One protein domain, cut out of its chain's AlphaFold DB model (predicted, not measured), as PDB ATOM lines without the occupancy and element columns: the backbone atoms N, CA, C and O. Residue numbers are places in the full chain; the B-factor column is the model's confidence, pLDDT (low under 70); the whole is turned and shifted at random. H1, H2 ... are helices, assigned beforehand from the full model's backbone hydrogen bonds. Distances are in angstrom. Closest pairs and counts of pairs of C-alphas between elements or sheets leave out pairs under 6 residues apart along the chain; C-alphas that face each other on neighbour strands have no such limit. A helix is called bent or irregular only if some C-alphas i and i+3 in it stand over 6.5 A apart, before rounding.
ATOM      1  N   LYS A   2     148.115 226.145 188.152       81.31
ATOM      2  CA  LYS A   2     148.734 225.191 189.104       81.31
ATOM      3  C   LYS A   2     148.150 223.768 189.030       81.31
ATOM      4  O   LYS A   2     148.882 222.829 188.756       81.31
ATOM      5  N   LYS A   3     146.822 223.641 189.145       84.00
ATOM      6  CA  LYS A   3     146.126 222.343 189.052       84.00
ATOM      7  C   LYS A   3     146.336 221.635 187.709       84.00
ATOM      8  O   LYS A   3     146.540 220.434 187.679       84.00
ATOM      9  N   MET A   4     146.307 222.383 186.605       88.06
ATOM     10  CA  MET A   4     146.546 221.830 185.269       88.06
ATOM     11  C   MET A   4     147.954 221.237 185.177       88.06
ATOM     12  O   MET A   4     148.095 220.089 184.790       88.06
ATOM     13  N   PHE A   5     148.969 221.990 185.611       89.25
ATOM     14  CA  PHE A   5     150.351 221.518 185.619       89.25
ATOM     15  C   PHE A   5     150.528 220.266 186.481       89.25
ATOM     16  O   PHE A   5     151.166 219.319 186.043       89.25
ATOM     17  N   GLU A   6     149.950 220.237 187.682       88.19
ATOM     18  CA  GLU A   6     150.084 219.094 188.588       88.19
ATOM     19  C   GLU A   6     149.474 217.809 188.017       88.19
ATOM     20  O   GLU A   6     150.124 216.766 188.038       88.19
ATOM     21  N   VAL A   7     148.267 217.897 187.452       88.94
ATOM     22  CA  VAL A   7     147.600 216.748 186.824       88.94
ATOM     23  C   VAL A   7     148.367 216.296 185.581       88.94
ATOM     24  O   VAL A   7     148.641 215.108 185.440       88.94
ATOM     25  N   SER A   8     148.773 217.229 184.714       91.81
ATOM     26  CA  SER A   8     149.565 216.919 183.518       91.81
ATOM     27  C   SER A   8     150.926 216.311 183.860       91.81
ATOM     28  O   SER A   8     151.394 215.431 183.147       91.81
ATOM     29  N   PHE A   9     151.565 216.754 184.945       91.62
ATOM     30  CA  PHE A   9     152.845 216.217 185.398       91.62
ATOM     31  C   PHE A   9     152.708 214.766 185.867       91.62
ATOM     32  O   PHE A   9     153.445 213.907 185.390       91.62
ATOM     33  N   LEU A  10     151.739 214.470 186.738       89.31
ATOM     34  CA  LEU A  10     151.497 213.103 187.216       89.31
ATOM     35  C   LEU A  10     151.065 212.167 186.082       89.31
ATOM     36  O   LEU A  10     151.560 211.045 185.988       89.31
ATOM     37  N   LEU A  11     150.197 212.648 185.191       91.19
ATOM     38  CA  LEU A  11     149.781 211.892 184.015       91.19
ATOM     39  C   LEU A  11     150.960 211.643 183.065       91.19
ATOM     40  O   LEU A  11     151.094 210.546 182.542       91.19
ATOM     41  N   GLY A  12     151.846 212.623 182.873       92.19
ATOM     42  CA  GLY A  12     153.033 212.480 182.032       92.19
ATOM     43  C   GLY A  12     153.960 211.356 182.499       92.19
ATOM     44  O   GLY A  12     154.384 210.553 181.675       92.19
ATOM     45  N   ILE A  13     154.206 211.250 183.810       91.62
ATOM     46  CA  ILE A  13     154.989 210.146 184.396       91.62
ATOM     47  C   ILE A  13     154.356 208.799 184.028       91.62
ATOM     48  O   ILE A  13     155.017 207.899 183.522       91.62
ATOM     49  N   GLU A  14     153.044 208.687 184.201       90.62
ATOM     50  CA  GLU A  14     152.301 207.457 183.925       90.62
ATOM     51  C   GLU A  14     152.237 207.086 182.455       90.62
ATOM     52  O   GLU A  14     152.248 205.904 182.126       90.62
ATOM     53  N   ILE A  15     152.171 208.077 181.569       92.94
ATOM     54  CA  ILE A  15     152.215 207.849 180.129       92.94
ATOM     55  C   ILE A  15     153.587 207.292 179.747       92.94
ATOM     56  O   ILE A  15     153.638 206.310 179.008       92.94
ATOM     57  N   ILE A  16     154.679 207.863 180.270       94.12
ATOM     58  CA  ILE A  16     156.041 207.377 180.008       94.12
ATOM     59  C   ILE A  16     156.216 205.954 180.549       94.12
ATOM     60  O   ILE A  16     156.659 205.074 179.812       94.12
ATOM     61  N   PHE A  17     155.779 205.690 181.782       91.06
ATOM     62  CA  PHE A  17     155.784 204.335 182.330       91.06
ATOM     63  C   PHE A  17     154.905 203.376 181.511       91.06
ATOM     64  O   PHE A  17     155.284 202.237 181.250       91.06
ATOM     65  N   GLY A  18     153.737 203.829 181.054       87.81
ATOM     66  CA  GLY A  18     152.846 203.060 180.187       87.81
ATOM     67  C   GLY A  18     153.514 202.647 178.873       87.81
ATOM     68  O   GLY A  18     153.267 201.541 178.398       87.81
ATOM     69  N   ALA A  19     154.428 203.466 178.341       91.62
ATOM     70  CA  ALA A  19     155.237 203.105 177.180       91.62
ATOM     71  C   ALA A  19     156.172 201.919 177.477       91.62
ATOM     72  O   ALA A  19     156.294 201.021 176.648       91.62
ATOM     73  N   LEU A  20     156.765 201.845 178.678       88.44
ATOM     74  CA  LEU A  20     157.550 200.676 179.102       88.44
ATOM     75  C   LEU A  20     156.689 199.407 179.160       88.44
ATOM     76  O   LEU A  20     157.142 198.331 178.775       88.44
ATOM     77  N   VAL A  21     155.429 199.520 179.587       87.50
ATOM     78  CA  VAL A  21     154.485 198.389 179.660       87.50
ATOM     79  C   VAL A  21     154.127 197.830 178.277       87.50
ATOM     80  O   VAL A  21     153.697 196.680 178.189       87.50
ATOM     81  N   LEU A  22     154.345 198.575 177.187       84.19
ATOM     82  CA  LEU A  22     154.128 198.062 175.830       84.19
ATOM     83  C   LEU A  22     155.161 197.004 175.431       84.19
ATOM     84  O   LEU A  22     154.812 196.054 174.733       84.19
ATOM     85  N   PHE A  23     156.408 197.126 175.891       85.88
ATOM     86  CA  PHE A  23     157.515 196.291 175.420       85.88
ATOM     87  C   PHE A  23     157.255 194.782 175.515       85.88
ATOM     88  O   PHE A  23     157.431 194.122 174.497       85.88
ATOM     89  N   PRO A  24     156.766 194.209 176.635       81.06
ATOM     90  CA  PRO A  24     156.447 192.783 176.698       81.06
ATOM     91  C   PRO A  24     155.533 192.290 175.569       81.06
ATOM     92  O   PRO A  24     155.748 191.203 175.041       81.06
ATOM     93  N   PHE A  25     154.532 193.085 175.175       78.12
ATOM     94  CA  PHE A  25     153.566 192.697 174.144       78.12
ATOM     95  C   PHE A  25     154.178 192.712 172.744       78.12
ATOM     96  O   PHE A  25     153.884 191.837 171.935       78.12
ATOM     97  N   TYR A  26     155.032 193.690 172.454       81.81
ATOM     98  CA  TYR A  26     155.646 193.837 171.134       81.81
ATOM     99  C   TYR A  26     156.894 192.955 170.978       81.81
ATOM    100  O   TYR A  26     157.065 192.342 169.931       81.81
ATOM    101  N   MET A  27     157.677 192.757 172.044       80.88
ATOM    102  CA  MET A  27     158.788 191.791 172.094       80.88
ATOM    103  C   MET A  27     158.330 190.335 171.967       80.88
ATOM    104  O   MET A  27     159.069 189.480 171.476       80.88
ATOM    105  N   ALA A  28     157.131 190.013 172.459       76.75
ATOM    106  CA  ALA A  28     156.559 188.679 172.302       76.75
ATOM    107  C   ALA A  28     156.197 188.376 170.840       76.75
ATOM    108  O   ALA A  28     156.256 187.219 170.441       76.75
ATOM    109  N   ASN A  29     155.866 189.411 170.063       75.81
ATOM    110  CA  ASN A  29     155.459 189.314 168.662       75.81
ATOM    111  C   ASN A  29     156.557 189.760 167.679       75.81
ATOM    112  O   ASN A  29     156.258 189.941 166.504       75.81
ATOM    113  N   GLU A  30     157.785 189.993 168.164       78.06
ATOM    114  CA  GLU A  30     158.933 190.460 167.362       78.06
ATOM    115  C   GLU A  30     158.620 191.710 166.516       78.06
ATOM    116  O   GLU A  30     159.147 191.921 165.425       78.06
ATOM    117  N   ALA A  31     157.735 192.565 167.031       81.31
ATOM    118  CA  ALA A  31     157.278 193.772 166.365       81.31
ATOM    119  C   ALA A  31     157.980 195.012 166.934       81.31
ATOM    120  O   ALA A  31     158.355 195.055 168.110       81.31
ATOM    121  N   ALA A  32     158.130 196.049 166.108       86.31
ATOM    122  CA  ALA A  32     158.595 197.353 166.569       86.31
ATOM    123  C   ALA A  32     157.568 197.973 167.529       86.31
ATOM    124  O   ALA A  32     156.361 197.886 167.292       86.31
ATOM    125  N   VAL A  33     158.039 198.607 168.606       88.31
ATOM    126  CA  VAL A  33     157.154 199.285 169.560       88.31
ATOM    127  C   VAL A  33     156.769 200.656 168.985       88.31
ATOM    128  O   VAL A  33     157.655 201.484 168.772       88.31
ATOM    129  N   PRO A  34     155.476 200.952 168.758       91.19
ATOM    130  CA  PRO A  34     155.027 202.221 168.178       91.19
ATOM    131  C   PRO A  34     155.013 203.341 169.235       91.19
ATOM    132  O   PRO A  34     153.963 203.841 169.653       91.19
ATOM    133  N   LEU A  35     156.196 203.689 169.753       93.00
ATOM    134  CA  LEU A  35     156.363 204.662 170.837       93.00
ATOM    135  C   LEU A  35     155.881 206.055 170.426       93.00
ATOM    136  O   LEU A  35     155.184 206.720 171.191       93.00
ATOM    137  N   THR A  36     156.233 206.492 169.218       92.81
ATOM    138  CA  THR A  36     155.882 207.825 168.712       92.81
ATOM    139  C   THR A  36     154.371 207.974 168.593       92.81
ATOM    140  O   THR A  36     153.794 208.933 169.104       92.81
ATOM    141  N   GLU A  37     153.720 206.995 167.975       93.19
ATOM    142  CA  GLU A  37     152.276 206.933 167.782       93.19
ATOM    143  C   GLU A  37     151.556 206.891 169.132       93.19
ATOM    144  O   GLU A  37     150.566 207.598 169.329       93.19
ATOM    145  N   TYR A  38     152.090 206.128 170.091       93.44
ATOM    146  CA  TYR A  38     151.568 206.071 171.452       93.44
ATOM    147  C   TYR A  38     151.608 207.448 172.131       93.44
ATOM    148  O   TYR A  38     150.587 207.908 172.646       93.44
ATOM    149  N   PHE A  39     152.745 208.152 172.097       94.56
ATOM    150  CA  PHE A  39     152.849 209.479 172.715       94.56
ATOM    151  C   PHE A  39     151.966 210.519 172.017       94.56
ATOM    152  O   PHE A  39     151.321 211.319 172.700       94.56
ATOM    153  N   VAL A  40     151.890 210.494 170.683       93.38
ATOM    154  CA  VAL A  40     151.045 211.399 169.883       93.38
ATOM    155  C   VAL A  40     149.557 211.161 170.136       93.38
ATOM    156  O   VAL A  40     148.774 212.105 170.076       93.38
ATOM    157  N   LEU A  41     149.148 209.934 170.456       93.94
ATOM    158  CA  LEU A  41     147.756 209.627 170.773       93.94
ATOM    159  C   LEU A  41     147.409 209.989 172.224       93.94
ATOM    160  O   LEU A  41     146.438 210.697 172.489       93.94
ATOM    161  N   VAL A  42     148.204 209.504 173.177       93.75
ATOM    162  CA  VAL A  42     147.843 209.494 174.601       93.75
ATOM    163  C   VAL A  42     148.088 210.847 175.268       93.75
ATOM    164  O   VAL A  42     147.263 211.296 176.068       93.75
ATOM    165  N   PHE A  43     149.186 211.535 174.939       93.38
ATOM    166  CA  PHE A  43     149.526 212.804 175.586       93.38
ATOM    167  C   PHE A  43     148.536 213.931 175.235       93.38
ATOM    168  O   PHE A  43     148.023 214.573 176.159       93.38
ATOM    169  N   PRO A  44     148.184 214.169 173.953       94.25
ATOM    170  CA  PRO A  44     147.191 215.182 173.601       94.25
ATOM    171  C   PRO A  44     145.795 214.863 174.126       94.25
ATOM    172  O   PRO A  44     145.102 215.788 174.545       94.25
ATOM    173  N   ALA A  45     145.402 213.586 174.164       94.31
ATOM    174  CA  ALA A  45     144.136 213.170 174.760       94.31
ATOM    175  C   ALA A  45     144.092 213.520 176.252       94.31
ATOM    176  O   ALA A  45     143.261 214.314 176.683       94.31
ATOM    177  N   GLY A  46     145.093 213.096 177.029       93.88
ATOM    178  CA  GLY A  46     145.209 213.487 178.436       93.88
ATOM    179  C   GLY A  46     145.084 215.001 178.655       93.88
ATOM    180  O   GLY A  46     144.323 215.454 179.510       93.88
ATOM    181  N   MET A  47     145.765 215.805 177.836       94.44
ATOM    182  CA  MET A  47     145.676 217.268 177.894       94.44
ATOM    183  C   MET A  47     144.283 217.801 177.529       94.44
ATOM    184  O   MET A  47     143.764 218.678 178.227       94.44
ATOM    185  N   ALA A  48     143.663 217.278 176.471       94.31
ATOM    186  CA  ALA A  48     142.313 217.642 176.055       94.31
ATOM    187  C   ALA A  48     141.295 217.333 177.161       94.31
ATOM    188  O   ALA A  48     140.484 218.199 177.512       94.31
ATOM    189  N   PHE A  49     141.402 216.165 177.795       94.69
ATOM    190  CA  PHE A  49     140.506 215.785 178.873       94.69
ATOM    191  C   PHE A  49     140.683 216.660 180.120       94.69
ATOM    192  O   PHE A  49     139.696 217.094 180.721       94.69
ATOM    193  N   ILE A  50     141.922 217.012 180.485       93.81
ATOM    194  CA  ILE A  50     142.185 217.974 181.569       93.81
ATOM    195  C   ILE A  50     141.490 219.311 181.273       93.81
ATOM    196  O   ILE A  50     140.850 219.883 182.159       93.81
ATOM    197  N   ILE A  51     141.567 219.805 180.033       93.44
ATOM    198  CA  ILE A  51     140.900 221.049 179.619       93.44
ATOM    199  C   ILE A  51     139.373 220.916 179.733       93.44
ATOM    200  O   ILE A  51     138.723 221.826 180.260       93.44
ATOM    201  N   LEU A  52     138.798 219.787 179.306       92.69
ATOM    202  CA  LEU A  52     137.365 219.505 179.449       92.69
ATOM    203  C   LEU A  52     136.928 219.510 180.920       92.69
ATOM    204  O   LEU A  52     135.920 220.138 181.256       92.69
ATOM    205  N   LEU A  53     137.697 218.879 181.811       91.88
ATOM    206  CA  LEU A  53     137.415 218.845 183.248       91.88
ATOM    207  C   LEU A  53     137.532 220.229 183.899       91.88
ATOM    208  O   LEU A  53     136.702 220.585 184.738       91.88
ATOM    209  N   ILE A  54     138.509 221.047 183.500       91.50
ATOM    210  CA  ILE A  54     138.649 222.423 184.004       91.50
ATOM    211  C   ILE A  54     137.467 223.291 183.555       91.50
ATOM    212  O   ILE A  54     136.914 224.036 184.367       91.50
ATOM    213  N   ARG A  55     137.079 223.208 182.276       91.50
ATOM    214  CA  ARG A  55     136.079 224.102 181.676       91.50
ATOM    215  C   ARG A  55     134.642 223.706 182.004       91.50
ATOM    216  O   ARG A  55     133.817 224.581 182.245       91.50
ATOM    217  N   PHE A  56     134.344 222.408 182.025       90.56
ATOM    218  CA  PHE A  56     132.977 221.887 182.127       90.56
ATOM    219  C   PHE A  56     132.713 221.067 183.401       90.56
ATOM    220  O   PHE A  56     131.581 220.624 183.611       90.56
ATOM    221  N   ARG A  57     133.721 220.894 184.273       84.81
ATOM    222  CA  ARG A  57     133.631 220.184 185.563       84.81
ATOM    223  C   ARG A  57     132.991 218.801 185.411       84.81
ATOM    224  O   ARG A  57     133.539 217.943 184.726       84.81
ATOM    225  N   GLU A  58     131.824 218.579 186.017       79.38
ATOM    226  CA  GLU A  58     131.152 217.276 186.016       79.38
ATOM    227  C   GLU A  58     130.692 216.829 184.626       79.38
ATOM    228  O   GLU A  58     130.758 215.639 184.319       79.38
ATOM    229  N   LYS A  59     130.322 217.775 183.749       88.62
ATOM    230  CA  LYS A  59     129.967 217.474 182.353       88.62
ATOM    231  C   LYS A  59     131.180 217.040 181.526       88.62
ATOM    232  O   LYS A  59     131.000 216.394 180.499       88.62
ATOM    233  N   GLY A  60     132.402 217.340 181.980       84.81
ATOM    234  CA  GLY A  60     133.642 216.941 181.312       84.81
ATOM    235  C   GLY A  60     133.759 215.425 181.132       84.81
ATOM    236  O   GLY A  60     134.203 214.974 180.085       84.81
ATOM    237  N   LYS A  61     133.269 214.632 182.098       90.19
ATOM    238  CA  LYS A  61     133.274 213.160 182.009       90.19
ATOM    239  C   LYS A  61     132.416 212.658 180.851       90.19
ATOM    240  O   LYS A  61     132.833 211.784 180.111       90.19
ATOM    241  N   VAL A  62     131.222 213.228 180.695       92.12
ATOM    242  CA  VAL A  62     130.296 212.860 179.615       92.12
ATOM    243  C   VAL A  62     130.847 213.323 178.265       92.12
ATOM    244  O   VAL A  62     130.796 212.582 177.289       92.12
ATOM    245  N   LEU A  63     131.438 214.522 178.223       91.56
ATOM    246  CA  LEU A  63     132.094 215.062 177.030       91.56
ATOM    247  C   LEU A  63     133.277 214.202 176.564       91.56
ATOM    248  O   LEU A  63     133.470 214.080 175.359       91.56
ATOM    249  N   PHE A  64     134.012 213.557 177.476       92.25
ATOM    250  CA  PHE A  64     135.047 212.589 177.108       92.25
ATOM    251  C   PHE A  64     134.471 211.446 176.265       92.25
ATOM    252  O   PHE A  64     134.954 211.177 175.171       92.25
ATOM    253  N   PHE A  65     133.391 210.809 176.728       92.62
ATOM    254  CA  PHE A  65     132.778 209.691 176.004       92.62
ATOM    255  C   PHE A  65     132.116 210.113 174.687       92.62
ATOM    256  O   PHE A  65     132.084 209.322 173.750       92.62
ATOM    257  N   LEU A  66     131.593 211.340 174.604       93.62
ATOM    258  CA  LEU A  66     130.906 211.837 173.408       93.62
ATOM    259  C   LEU A  66     131.848 212.394 172.333       93.62
ATOM    260  O   LEU A  66     131.507 212.330 171.157       93.62
ATOM    261  N   LEU A  67     132.986 212.974 172.718       92.75
ATOM    262  CA  LEU A  67     133.894 213.659 171.790       92.75
ATOM    263  C   LEU A  67     135.259 212.984 171.722       92.75
ATOM    264  O   LEU A  67     135.744 212.666 170.640       92.75
ATOM    265  N   GLU A  68     135.880 212.766 172.875       92.88
ATOM    266  CA  GLU A  68     137.280 212.365 172.948       92.88
ATOM    267  C   GLU A  68     137.482 210.884 172.634       92.88
ATOM    268  O   GLU A  68     138.383 210.544 171.876       92.88
ATOM    269  N   LEU A  69     136.607 210.004 173.128       92.00
ATOM    270  CA  LEU A  69     136.672 208.571 172.841       92.00
ATOM    271  C   LEU A  69     136.455 208.259 171.347       92.00
ATOM    272  O   LEU A  69     137.271 207.523 170.791       92.00
ATOM    273  N   PRO A  70     135.443 208.817 170.647       93.62
ATOM    274  CA  PRO A  70     135.322 208.647 169.198       93.62
ATOM    275  C   PRO A  70     136.532 209.189 168.435       93.62
ATOM    276  O   PRO A  70     136.989 208.567 167.478       93.62
ATOM    277  N   LEU A  71     137.083 210.323 168.870       94.38
ATOM    278  CA  LEU A  71     138.265 210.918 168.254       94.38
ATOM    279  C   LEU A  71     139.508 210.033 168.445       94.38
ATOM    280  O   LEU A  71     140.217 209.765 167.479       94.38
ATOM    281  N   LEU A  72     139.723 209.508 169.653       93.75
ATOM    282  CA  LEU A  72     140.755 208.516 169.954       93.75
ATOM    283  C   LEU A  72     140.579 207.245 169.126       93.75
ATOM    284  O   LEU A  72     141.564 206.697 168.643       93.75
ATOM    285  N   TYR A  73     139.339 206.799 168.915       93.38
ATOM    286  CA  TYR A  73     139.040 205.655 168.059       93.38
ATOM    287  C   TYR A  73     139.451 205.899 166.605       93.38
ATOM    288  O   TYR A  73     140.134 205.064 166.013       93.38
ATOM    289  N   VAL A  74     139.088 207.049 166.030       95.12
ATOM    290  CA  VAL A  74     139.432 207.397 164.641       95.12
ATOM    291  C   VAL A  74     140.943 207.563 164.470       95.12
ATOM    292  O   VAL A  74     141.526 206.951 163.577       95.12
ATOM    293  N   ILE A  75     141.592 208.342 165.340       94.12
ATOM    294  CA  ILE A  75     143.039 208.592 165.262       94.12
ATOM    295  C   ILE A  75     143.821 207.310 165.553       94.12
ATOM    296  O   ILE A  75     144.776 207.002 164.851       94.12
ATOM    297  N   GLY A  76     143.404 206.526 166.548       91.06
ATOM    298  CA  GLY A  76     144.054 205.267 166.895       91.06
ATOM    299  C   GLY A  76     144.020 204.254 165.750       91.06
ATOM    300  O   GLY A  76     145.041 203.633 165.467       91.06
ATOM    301  N   ASN A  77     142.886 204.134 165.048       91.75
ATOM    302  CA  ASN A  77     142.794 203.286 163.856       91.75
ATOM    303  C   ASN A  77     143.682 203.812 162.720       91.75
ATOM    304  O   ASN A  77     144.329 203.023 162.039       91.75
ATOM    305  N   PHE A  78     143.757 205.134 162.537       93.94
ATOM    306  CA  PHE A  78     144.658 205.745 161.555       93.94
ATOM    307  C   PHE A  78     146.139 205.457 161.862       93.94
ATOM    308  O   PHE A  78     146.927 205.235 160.949       93.94
ATOM    309  N   LEU A  79     146.504 205.384 163.144       90.94
ATOM    310  CA  LEU A  79     147.837 204.999 163.620       90.94
ATOM    311  C   LEU A  79     148.055 203.473 163.671       90.94
ATOM    312  O   LEU A  79     149.052 203.015 164.221       90.94
ATOM    313  N   SER A  80     147.147 202.676 163.096       86.81
ATOM    314  CA  SER A  80     147.225 201.207 163.039       86.81
ATOM    315  C   SER A  80     147.223 200.495 164.400       86.81
ATOM    316  O   SER A  80     147.633 199.337 164.499       86.81
ATOM    317  N   PHE A  81     146.722 201.136 165.460       84.75
ATOM    318  CA  PHE A  81     146.488 200.447 166.729       84.75
ATOM    319  C   PHE A  81     145.280 199.513 166.629       84.75
ATOM    320  O   PHE A  81     144.270 199.834 166.002       84.75
ATOM    321  N   SER A  82     145.341 198.365 167.309       83.75
ATOM    322  CA  SER A  82     144.176 197.487 167.402       83.75
ATOM    323  C   SER A  82     143.056 198.152 168.205       83.75
ATOM    324  O   SER A  82     143.305 198.876 169.172       83.75
ATOM    325  N   TRP A  83     141.801 197.865 167.847       82.50
ATOM    326  CA  TRP A  83     140.631 198.418 168.541       82.50
ATOM    327  C   TRP A  83     140.687 198.180 170.060       82.50
ATOM    328  O   TRP A  83     140.331 199.066 170.836       82.50
ATOM    329  N   PHE A  84     141.196 197.019 170.489       80.12
ATOM    330  CA  PHE A  84     141.364 196.676 171.900       80.12
ATOM    331  C   PHE A  84     142.367 197.605 172.593       80.12
ATOM    332  O   PHE A  84     142.066 198.143 173.658       80.12
ATOM    333  N   PHE A  85     143.530 197.843 171.973       80.94
ATOM    334  CA  PHE A  85     144.528 198.775 172.501       80.94
ATOM    335  C   PHE A  85     143.974 200.198 172.591       80.94
ATOM    336  O   PHE A  85     144.183 200.867 173.601       80.94
ATOM    337  N   ILE A  86     143.214 200.649 171.591       83.75
ATOM    338  CA  ILE A  86     142.628 201.995 171.596       83.75
ATOM    339  C   ILE A  86     141.626 202.157 172.742       83.75
ATOM    340  O   ILE A  86     141.673 203.154 173.467       83.75
ATOM    341  N   VAL A  87     140.743 201.175 172.946       82.44
ATOM    342  CA  VAL A  87     139.771 201.189 174.049       82.44
ATOM    343  C   VAL A  87     140.483 201.163 175.401       82.44
ATOM    344  O   VAL A  87     140.140 201.953 176.282       82.44
ATOM    345  N   LEU A  88     141.503 200.315 175.557       80.94
ATOM    346  CA  LEU A  88     142.291 200.228 176.785       80.94
ATOM    347  C   LEU A  88     142.995 201.554 177.099       80.94
ATOM    348  O   LEU A  88     142.886 202.052 178.218       80.94
ATOM    349  N   MET A  89     143.666 202.159 176.115       84.00
ATOM    350  CA  MET A  89     144.340 203.448 176.288       84.00
ATOM    351  C   MET A  89     143.353 204.567 176.602       84.00
ATOM    352  O   MET A  89     143.585 205.343 177.524       84.00
ATOM    353  N   SER A  90     142.211 204.606 175.912       87.19
ATOM    354  CA  SER A  90     141.146 205.578 176.186       87.19
ATOM    355  C   SER A  90     140.627 205.447 177.618       87.19
ATOM    356  O   SER A  90     140.453 206.445 178.317       87.19
ATOM    357  N   PHE A  91     140.428 204.214 178.090       86.62
ATOM    358  CA  PHE A  91     140.015 203.951 179.464       86.62
ATOM    359  C   PHE A  91     141.082 204.376 180.480       86.62
ATOM    360  O   PHE A  91     140.747 205.004 181.485       86.62
ATOM    361  N   LEU A  92     142.362 204.083 180.225       84.75
ATOM    362  CA  LEU A  92     143.465 204.492 181.096       84.75
ATOM    363  C   LEU A  92     143.597 206.017 181.168       84.75
ATOM    364  O   LEU A  92     143.688 206.557 182.272       84.75
ATOM    365  N   VAL A  93     143.532 206.712 180.028       89.75
ATOM    366  CA  VAL A  93     143.530 208.181 179.962       89.75
ATOM    367  C   VAL A  93     142.369 208.742 180.771       89.75
ATOM    368  O   VAL A  93     142.593 209.587 181.640       89.75
ATOM    369  N   PHE A  94     141.149 208.246 180.554       90.12
ATOM    370  CA  PHE A  94     139.972 208.675 181.304       90.12
ATOM    371  C   PHE A  94     140.154 208.466 182.810       90.12
ATOM    372  O   PHE A  94     140.051 209.404 183.602       90.12
ATOM    373  N   TRP A  95     140.447 207.231 183.216       85.94
ATOM    374  CA  TRP A  95     140.509 206.847 184.618       85.94
ATOM    375  C   TRP A  95     141.613 207.601 185.360       85.94
ATOM    376  O   TRP A  95     141.348 208.223 186.390       85.94
ATOM    377  N   ARG A  96     142.843 207.596 184.835       87.19
ATOM    378  CA  ARG A  96     143.993 208.222 185.503       87.19
ATOM    379  C   ARG A  96     143.867 209.736 185.550       87.19
ATOM    380  O   ARG A  96     144.051 210.317 186.617       87.19
ATOM    381  N   THR A  97     143.463 210.373 184.452       89.69
ATOM    382  CA  THR A  97     143.255 211.829 184.434       89.69
ATOM    383  C   THR A  97     142.173 212.244 185.425       89.69
ATOM    384  O   THR A  97     142.349 213.213 186.162       89.69
ATOM    385  N   TYR A  98     141.067 211.498 185.495       88.06
ATOM    386  CA  TYR A  98     139.980 211.789 186.424       88.06
ATOM    387  C   TYR A  98     140.398 211.626 187.893       88.06
ATOM    388  O   TYR A  98     140.070 212.481 188.720       88.06
ATOM    389  N   VAL A  99     141.145 210.563 188.216       86.44
ATOM    390  CA  VAL A  99     141.687 210.331 189.564       86.44
ATOM    391  C   VAL A  99     142.630 211.465 189.962       86.44
ATOM    392  O   VAL A  99     142.395 212.101 190.986       86.44
ATOM    393  N   HIS A 100     143.622 211.799 189.133       85.50
ATOM    394  CA  HIS A 100     144.569 212.885 189.425       85.50
ATOM    395  C   HIS A 100     143.900 214.253 189.520       85.50
ATOM    396  O   HIS A 100     144.328 215.113 190.285       85.50
ATOM    397  N   PHE A 101     142.828 214.477 188.759       87.06
ATOM    398  CA  PHE A 101     142.089 215.732 188.826       87.06
ATOM    399  C   PHE A 101     141.328 215.908 190.148       87.06
ATOM    400  O   PHE A 101     141.134 217.048 190.587       87.06
ATOM    401  N   ASN A 102     140.889 214.821 190.784       83.06
ATOM    402  CA  ASN A 102     140.080 214.868 192.004       83.06
ATOM    403  C   ASN A 102     140.869 214.576 193.287       83.06
ATOM    404  O   ASN A 102     140.533 215.127 194.334       83.06
ATOM    405  N   GLU A 103     141.911 213.751 193.229       77.31
ATOM    406  CA  GLU A 103     142.770 213.443 194.371       77.31
ATOM    407  C   GLU A 103     143.974 214.390 194.406       77.31
ATOM    408  O   GLU A 103     144.839 214.353 193.539       77.31
ATOM    409  N   HIS A 104     144.049 215.247 195.428       56.72
ATOM    410  CA  HIS A 104     145.007 216.360 195.447       56.72
ATOM    411  C   HIS A 104     146.248 216.146 196.329       56.72
ATOM    412  O   HIS A 104     146.867 217.126 196.727       56.72
ATOM    413  N   ASN A 105     146.602 214.916 196.733       53.97
ATOM    414  CA  ASN A 105     147.653 214.800 197.760       53.97
ATOM    415  C   ASN A 105     148.450 213.496 197.865       53.97
ATOM    416  O   ASN A 105     149.162 213.302 198.851       53.97
ATOM    417  N   ASN A 106     148.389 212.609 196.876       58.38
ATOM    418  CA  ASN A 106     149.359 211.520 196.826       58.38
ATOM    419  C   ASN A 106     150.573 212.008 196.034       58.38
ATOM    420  O   ASN A 106     150.432 212.477 194.911       58.38
ATOM    421  N   ARG A 107     151.760 211.909 196.640       62.62
ATOM    422  CA  ARG A 107     153.069 212.162 196.020       62.62
ATOM    423  C   ARG A 107     153.720 210.824 195.642       62.62
ATOM    424  O   ARG A 107     154.512 210.299 196.427       62.62
ATOM    425  N   PRO A 108     153.314 210.178 194.528       72.19
ATOM    426  CA  PRO A 108     153.827 208.872 194.137       72.19
ATOM    427  C   PRO A 108     155.141 208.955 193.347       72.19
ATOM    428  O   PRO A 108     155.555 207.938 192.804       72.19
ATOM    429  N   GLU A 109     155.812 210.107 193.239       79.00
ATOM    430  CA  GLU A 109     156.946 210.278 192.315       79.00
ATOM    431  C   GLU A 109     158.075 209.272 192.598       79.00
ATOM    432  O   GLU A 109     158.593 208.645 191.680       79.00
ATOM    433  N   GLY A 110     158.403 209.044 193.875       76.69
ATOM    434  CA  GLY A 110     159.403 208.041 194.262       76.69
ATOM    435  C   GLY A 110     158.973 206.600 193.964       76.69
ATOM    436  O   GLY A 110     159.818 205.752 193.689       76.69
ATOM    437  N   TRP A 111     157.667 206.323 193.984       83.12
ATOM    438  CA  TRP A 111     157.124 205.017 193.615       83.12
ATOM    439  C   TRP A 111     157.235 204.773 192.110       83.12
ATOM    440  O   TRP A 111     157.617 203.681 191.705       83.12
ATOM    441  N   TRP A 112     156.973 205.797 191.295       86.25
ATOM    442  CA  TRP A 112     157.154 205.724 189.848       86.25
ATOM    443  C   TRP A 112     158.614 205.497 189.469       86.25
ATOM    444  O   TRP A 112     158.886 204.539 188.762       86.25
ATOM    445  N   ILE A 113     159.563 206.244 190.049       85.81
ATOM    446  CA  ILE A 113     161.001 205.990 189.824       85.81
ATOM    447  C   ILE A 113     161.358 204.535 190.150       85.81
ATOM    448  O   ILE A 113     162.038 203.877 189.365       85.81
ATOM    449  N   LEU A 114     160.908 204.023 191.300       85.44
ATOM    450  CA  LEU A 114     161.173 202.638 191.689       85.44
ATOM    451  C   LEU A 114     160.580 201.643 190.690       85.44
ATOM    452  O   LEU A 114     161.279 200.714 190.293       85.44
ATOM    453  N   LEU A 115     159.327 201.840 190.270       86.12
ATOM    454  CA  LEU A 115     158.677 200.991 189.274       86.12
ATOM    455  C   LEU A 115     159.421 201.021 187.940       86.12
ATOM    456  O   LEU A 115     159.694 199.961 187.390       86.12
ATOM    457  N   THR A 116     159.788 202.197 187.446       88.75
ATOM    458  CA  THR A 116     160.524 202.380 186.190       88.75
ATOM    459  C   THR A 116     161.884 201.719 186.232       88.75
ATOM    460  O   THR A 116     162.232 200.977 185.319       88.75
ATOM    461  N   VAL A 117     162.658 201.947 187.296       85.50
ATOM    462  CA  VAL A 117     163.985 201.340 187.443       85.50
ATOM    463  C   VAL A 117     163.854 199.825 187.500       85.50
ATOM    464  O   VAL A 117     164.570 199.116 186.799       85.50
ATOM    465  N   PHE A 118     162.924 199.321 188.302       86.19
ATOM    466  CA  PHE A 118     162.758 197.893 188.515       86.19
ATOM    467  C   PHE A 118     162.222 197.172 187.271       86.19
ATOM    468  O   PHE A 118     162.824 196.208 186.799       86.19
ATOM    469  N   PHE A 119     161.121 197.666 186.708       86.56
ATOM    470  CA  PHE A 119     160.498 197.101 185.518       86.56
ATOM    471  C   PHE A 119     161.380 197.289 184.281       86.56
ATOM    472  O   PHE A 119     161.591 196.344 183.530       86.56
ATOM    473  N   GLY A 120     161.978 198.467 184.111       87.88
ATOM    474  CA  GLY A 120     162.907 198.745 183.021       87.88
ATOM    475  C   GLY A 120     164.160 197.869 183.073       87.88
ATOM    476  O   GLY A 120     164.541 197.305 182.055       87.88
ATOM    477  N   THR A 121     164.753 197.649 184.254       85.12
ATOM    478  CA  THR A 121     165.898 196.724 184.392       85.12
ATOM    479  C   THR A 121     165.509 195.299 184.001       85.12
ATOM    480  O   THR A 121     166.259 194.630 183.294       85.12
ATOM    481  N   PHE A 122     164.320 194.843 184.407       85.25
ATOM    482  CA  PHE A 122     163.804 193.537 184.001       85.25
ATOM    483  C   PHE A 122     163.644 193.434 182.475       85.25
ATOM    484  O   PHE A 122     164.090 192.458 181.871       85.25
ATOM    485  N   LEU A 123     163.085 194.465 181.837       87.06
ATOM    486  CA  LEU A 123     162.943 194.527 180.382       87.06
ATOM    487  C   LEU A 123     164.288 194.557 179.651       87.06
ATOM    488  O   LEU A 123     164.414 193.927 178.607       87.06
ATOM    489  N   VAL A 124     165.298 195.248 180.187       87.81
ATOM    490  CA  VAL A 124     166.652 195.268 179.609       87.81
ATOM    491  C   VAL A 124     167.272 193.873 179.619       87.81
ATOM    492  O   VAL A 124     167.834 193.458 178.610       87.81
ATOM    493  N   ILE A 125     167.140 193.134 180.726       82.06
ATOM    494  CA  ILE A 125     167.635 191.753 180.818       82.06
ATOM    495  C   ILE A 125     166.916 190.872 179.793       82.06
ATOM    496  O   ILE A 125     167.567 190.141 179.052       82.06
ATOM    497  N   PHE A 126     165.589 190.975 179.708       80.00
ATOM    498  CA  PHE A 126     164.801 190.188 178.759       80.00
ATOM    499  C   PHE A 126     165.131 190.526 177.297       80.00
ATOM    500  O   PHE A 126     165.310 189.630 176.479       80.00
ATOM    501  N   SER A 127     165.286 191.816 176.988       84.44
ATOM    502  CA  SER A 127     165.739 192.303 175.684       84.44
ATOM    503  C   SER A 127     167.093 191.709 175.317       84.44
ATOM    504  O   SER A 127     167.250 191.194 174.219       84.44
ATOM    505  N   ALA A 128     168.061 191.729 176.238       79.12
ATOM    506  CA  ALA A 128     169.406 191.211 175.998       79.12
ATOM    507  C   ALA A 128     169.436 189.699 175.705       79.12
ATOM    508  O   ALA A 128     170.338 189.247 175.009       79.12
ATOM    509  N   ILE A 129     168.459 188.937 176.208       77.69
ATOM    510  CA  ILE A 129     168.310 187.503 175.915       77.69
ATOM    511  C   ILE A 129     167.744 187.277 174.500       77.69
ATOM    512  O   ILE A 129     168.129 186.317 173.844       77.69
ATOM    513  N   LYS A 130     166.856 188.157 174.018       72.56
ATOM    514  CA  LYS A 130     166.211 188.099 172.692       72.56
ATOM    515  C   LYS A 130     166.887 189.012 171.648       72.56
ATOM    516  O   LYS A 130     166.215 189.813 171.011       72.56
ATOM    517  N   ASP A 131     168.209 188.974 171.514       73.69
ATOM    518  CA  ASP A 131     168.991 189.746 170.514       73.69
ATOM    519  C   ASP A 131     169.218 191.240 170.806       73.69
ATOM    520  O   ASP A 131     169.917 191.940 170.072       73.69
ATOM    521  N   GLY A 132     168.683 191.769 171.905       76.50
ATOM    522  CA  GLY A 132     169.020 193.103 172.405       76.50
ATOM    523  C   GLY A 132     168.439 194.279 171.614       76.50
ATOM    524  O   GLY A 132     168.733 195.421 171.983       76.50
ATOM    525  N   ALA A 133     167.601 194.037 170.601       82.69
ATOM    526  CA  ALA A 133     167.066 195.049 169.681       82.69
ATOM    527  C   ALA A 133     166.375 196.236 170.384       82.69
ATOM    528  O   ALA A 133     166.488 197.379 169.951       82.69
ATOM    529  N   TYR A 134     165.724 195.985 171.519       86.56
ATOM    530  CA  TYR A 134     164.921 196.975 172.244       86.56
ATOM    531  C   TYR A 134     165.676 197.678 173.380       86.56
ATOM    532  O   TYR A 134     165.152 198.589 174.023       86.56
ATOM    533  N   THR A 135     166.915 197.262 173.657       87.88
ATOM    534  CA  THR A 135     167.673 197.697 174.840       87.88
ATOM    535  C   THR A 135     167.871 199.211 174.860       87.88
ATOM    536  O   THR A 135     167.725 199.842 175.905       87.88
ATOM    537  N   GLY A 136     168.166 199.803 173.699       85.69
ATOM    538  CA  GLY A 136     168.356 201.247 173.569       85.69
ATOM    539  C   GLY A 136     167.089 202.041 173.885       85.69
ATOM    540  O   GLY A 136     167.155 203.037 174.604       85.69
ATOM    541  N   GLU A 137     165.934 201.578 173.407       90.31
ATOM    542  CA  GLU A 137     164.645 202.247 173.612       90.31
ATOM    543  C   GLU A 137     164.191 202.168 175.074       90.31
ATOM    544  O   GLU A 137     163.774 203.179 175.642       90.31
ATOM    545  N   ILE A 138     164.340 201.002 175.717       92.31
ATOM    546  CA  ILE A 138     164.010 200.820 177.140       92.31
ATOM    547  C   ILE A 138     164.876 201.733 178.009       92.31
ATOM    548  O   ILE A 138     164.354 202.482 178.837       92.31
ATOM    549  N   VAL A 139     166.201 201.701 177.818       90.75
ATOM    550  CA  VAL A 139     167.134 202.544 178.583       90.75
ATOM    551  C   VAL A 139     166.850 204.023 178.323       90.75
ATOM    552  O   VAL A 139     166.837 204.819 179.263       90.75
ATOM    553  N   GLY A 140     166.562 204.387 177.071       89.75
ATOM    554  CA  GLY A 140     166.152 205.735 176.692       89.75
ATOM    555  C   GLY A 140     164.912 206.203 177.455       89.75
ATOM    556  O   GLY A 140     164.931 207.291 178.029       89.75
ATOM    557  N   LEU A 141     163.873 205.369 177.539       94.12
ATOM    558  CA  LEU A 141     162.656 205.666 178.298       94.12
ATOM    559  C   LEU A 141     162.906 205.776 179.802       94.12
ATOM    560  O   LEU A 141     162.393 206.703 180.422       94.12
ATOM    561  N   MET A 142     163.728 204.901 180.390       93.19
ATOM    562  CA  MET A 142     164.084 204.987 181.814       93.19
ATOM    563  C   MET A 142     164.793 206.310 182.141       93.19
ATOM    564  O   MET A 142     164.460 206.973 183.126       93.19
ATOM    565  N   ILE A 143     165.759 206.711 181.307       90.19
ATOM    566  CA  ILE A 143     166.474 207.986 181.458       90.19
ATOM    567  C   ILE A 143     165.513 209.158 181.253       90.19
ATOM    568  O   ILE A 143     165.537 210.115 182.032       90.19
ATOM    569  N   PHE A 144     164.657 209.084 180.233       93.44
ATOM    570  CA  PHE A 144     163.670 210.114 179.939       93.44
ATOM    571  C   PHE A 144     162.683 210.302 181.094       93.44
ATOM    572  O   PHE A 144     162.429 211.437 181.494       93.44
ATOM    573  N   GLU A 145     162.185 209.219 181.691       92.81
ATOM    574  CA  GLU A 145     161.275 209.284 182.833       92.81
ATOM    575  C   GLU A 145     161.950 209.885 184.069       92.81
ATOM    576  O   GLU A 145     161.395 210.781 184.710       92.81
ATOM    577  N   LEU A 146     163.184 209.469 184.371       92.00
ATOM    578  CA  LEU A 146     163.970 210.047 185.462       92.00
ATOM    579  C   LEU A 146     164.149 211.559 185.263       92.00
ATOM    580  O   LEU A 146     163.914 212.353 186.179       92.00
ATOM    581  N   PHE A 147     164.531 211.964 184.051       90.81
ATOM    582  CA  PHE A 147     164.696 213.366 183.691       90.81
ATOM    583  C   PHE A 147     163.381 214.147 183.809       90.81
ATOM    584  O   PHE A 147     163.371 215.263 184.340       90.81
ATOM    585  N   PHE A 148     162.272 213.557 183.362       93.56
ATOM    586  CA  PHE A 148     160.940 214.146 183.435       93.56
ATOM    587  C   PHE A 148     160.503 214.369 184.888       93.56
ATOM    588  O   PHE A 148     160.053 215.465 185.228       93.56
ATOM    589  N   ILE A 149     160.708 213.387 185.771       91.31
ATOM    590  CA  ILE A 149     160.361 213.486 187.196       91.31
ATOM    591  C   ILE A 149     161.198 214.558 187.902       91.31
ATOM    592  O   ILE A 149     160.645 215.383 188.635       91.31
ATOM    593  N   ILE A 150     162.514 214.590 187.669       89.50
ATOM    594  CA  ILE A 150     163.408 215.585 188.282       89.50
ATOM    595  C   ILE A 150     163.042 216.995 187.804       89.50
ATOM    596  O   ILE A 150     162.856 217.901 188.622       89.50
ATOM    597  N   SER A 151     162.891 217.179 186.491       90.00
ATOM    598  CA  SER A 151     162.592 218.480 185.888       90.00
ATOM    599  C   SER A 151     161.200 218.977 186.264       90.00
ATOM    600  O   SER A 151     161.042 220.122 186.691       90.00
ATOM    601  N   GLY A 152     160.180 218.123 186.176       88.44
ATOM    602  CA  GLY A 152     158.816 218.485 186.548       88.44
ATOM    603  C   GLY A 152     158.665 218.727 188.051       88.44
ATOM    604  O   GLY A 152     158.017 219.696 188.447       88.44
ATOM    605  N   GLY A 153     159.354 217.951 188.896       87.56
ATOM    606  CA  GLY A 153     159.427 218.190 190.337       87.56
ATOM    607  C   GLY A 153     160.101 219.522 190.687       87.56
ATOM    608  O   GLY A 153     159.650 220.228 191.592       87.56
ATOM    609  N   PHE A 154     161.139 219.913 189.947       87.56
ATOM    610  CA  PHE A 154     161.774 221.223 190.086       87.56
ATOM    611  C   PHE A 154     160.841 222.368 189.662       87.56
ATOM    612  O   PHE A 154     160.656 223.325 190.418       87.56
ATOM    613  N   ILE A 155     160.188 222.253 188.499       88.62
ATOM    614  CA  ILE A 155     159.214 223.247 188.017       88.62
ATOM    615  C   ILE A 155     158.053 223.386 189.010       88.62
ATOM    616  O   ILE A 155     157.665 224.509 189.334       88.62
ATOM    617  N   LYS A 156     157.548 222.272 189.559       85.69
ATOM    618  CA  LYS A 156     156.515 222.271 190.603       85.69
ATOM    619  C   LYS A 156     156.935 223.131 191.796       85.69
ATOM    620  O   LYS A 156     156.204 224.044 192.174       85.69
ATOM    621  N   ARG A 157     158.151 222.927 192.321       85.81
ATOM    622  CA  ARG A 157     158.699 223.725 193.435       85.81
ATOM    623  C   ARG A 157     158.827 225.211 193.093       85.81
ATOM    624  O   ARG A 157     158.545 226.049 193.942       85.81
ATOM    625  N   ILE A 158     159.200 225.562 191.859       86.88
ATOM    626  CA  ILE A 158     159.242 226.966 191.409       86.88
ATOM    627  C   ILE A 158     157.842 227.594 191.367       86.88
ATOM    628  O   ILE A 158     157.670 228.758 191.743       86.88
ATOM    629  N   ILE A 159     156.840 226.854 190.888       84.50
ATOM    630  CA  ILE A 159     155.450 227.324 190.797       84.50
ATOM    631  C   ILE A 159     154.832 227.498 192.194       84.50
ATOM    632  O   ILE A 159     154.029 228.414 192.405       84.50
ATOM    633  N   GLU A 160     155.194 226.630 193.138       83.81
ATOM    634  CA  GLU A 160     154.715 226.654 194.524       83.81
ATOM    635  C   GLU A 160     155.440 227.675 195.405       83.81
ATOM    636  O   GLU A 160     154.841 228.175 196.347       83.81
ATOM    637  N   SER A 161     156.689 228.018 195.092       84.25
ATOM    638  CA  SER A 161     157.476 228.981 195.864       84.25
ATOM    639  C   SER A 161     156.914 230.407 195.784       84.25
ATOM    640  O   SER A 161     156.623 230.905 194.691       84.25
TER     641      SER A 161
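AT A GLANCE: This is residues 2 to 161 of the 299 residues of an uncharacterized protein of Bacillus oceanisediminis 2691 (UniProt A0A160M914). Look for a flat slab of up-and-down helices with the long helix H1 in its middle: the hairpin of H5 and H6 packs on one side of H1, and H2 and H4 pack on the other, with the bent helix H3 beyond them at the far edge. H1 is the one helix that touches helices of both groups, H5 and H6 as well as H2 and H4. The printed part has 160 residues with six named helices, H1 to H6 in chain order, and no named strand; the class is all helix. The whole is compact, with a radius of gyration of the C-alphas of 16.4 A, and spans 50 by 41 by 18 A.

IN THESE COORDINATES: Find C-alpha 2 at (148.734, 225.191, 189.104); from there H1, residues 2 to 28, runs 40.9 A. It is only just irregular, with C-alphas 21 and 24 6.6 A apart. H2, residues 35 to 56, runs 31.2 A. H3, residues 59 to 78, was assigned as one helix by its hydrogen bonds but is bent, with C-alphas 66 and 69 6.7 A apart; its arms are H3a, residues 59 to 66, and H3b, residues 69 to 78. H4, residues 83 to 102, runs 28.7 A, and H5, residues 109 to 129, 30.3 A. H6 runs 37.3 A from Thr 135 to Glu 160, where C-alpha 160 stands at (154.715, 226.654, 194.524).

HOW THE PARTS SIT: Begin at H1, the hub, which touches four helices. H1 and H2 form a helical hairpin at a shallow tilt of 30 degrees; their closest C-alphas, of Ala 19 and Leu 35, are 6.6 A apart. With residues 3 to 11 alone H1 touches H4, closest at the C-alphas of Val 7 and His 100, 5.6 A. H6 touches H1 at a shallow tilt of 9 degrees, opposite ways, closest at the C-alphas of Ile 16 and Glu 145, 6.2 A. H5 touches H1, the same way, closest at the C-alphas of Phe 17 and Thr 116, 6.4 A. H5 and H6 form a hairpin, with the C-alphas of Val 124 and Thr 135 closest at 5.4 A. H2 and H4 touch at a steep tilt of 43 degrees, closest at the C-alphas of Gly 46 and Val 93, 5.8 A. H3a touches H2, closest at the C-alphas of Leu 53 and Gly 60, 4.6 A; H3b touches H4, closest at the C-alphas of Gly 76 and Ile 86, 5.9 A. H1, H2, H3b, H4, H5 and H6 make an up-and-down bundle, each running against the one before. H4 and H5 are apart, and so are H2 and H6. Every O i to N i+4 pair is within hydrogen-bond range in H3b, H4, H5 and H6; H1 has 20 of 23, H2 17 of 18 and H3a 3 of 4.

THE WHOLE: The C-alphas farthest apart, of Phe 56 and Ile 129, are 49.7 A apart. The printed part has no cut and no long link. Its mean pLDDT is 87.0; look at residues 104 to 107, between H4 and H5, for values under 70.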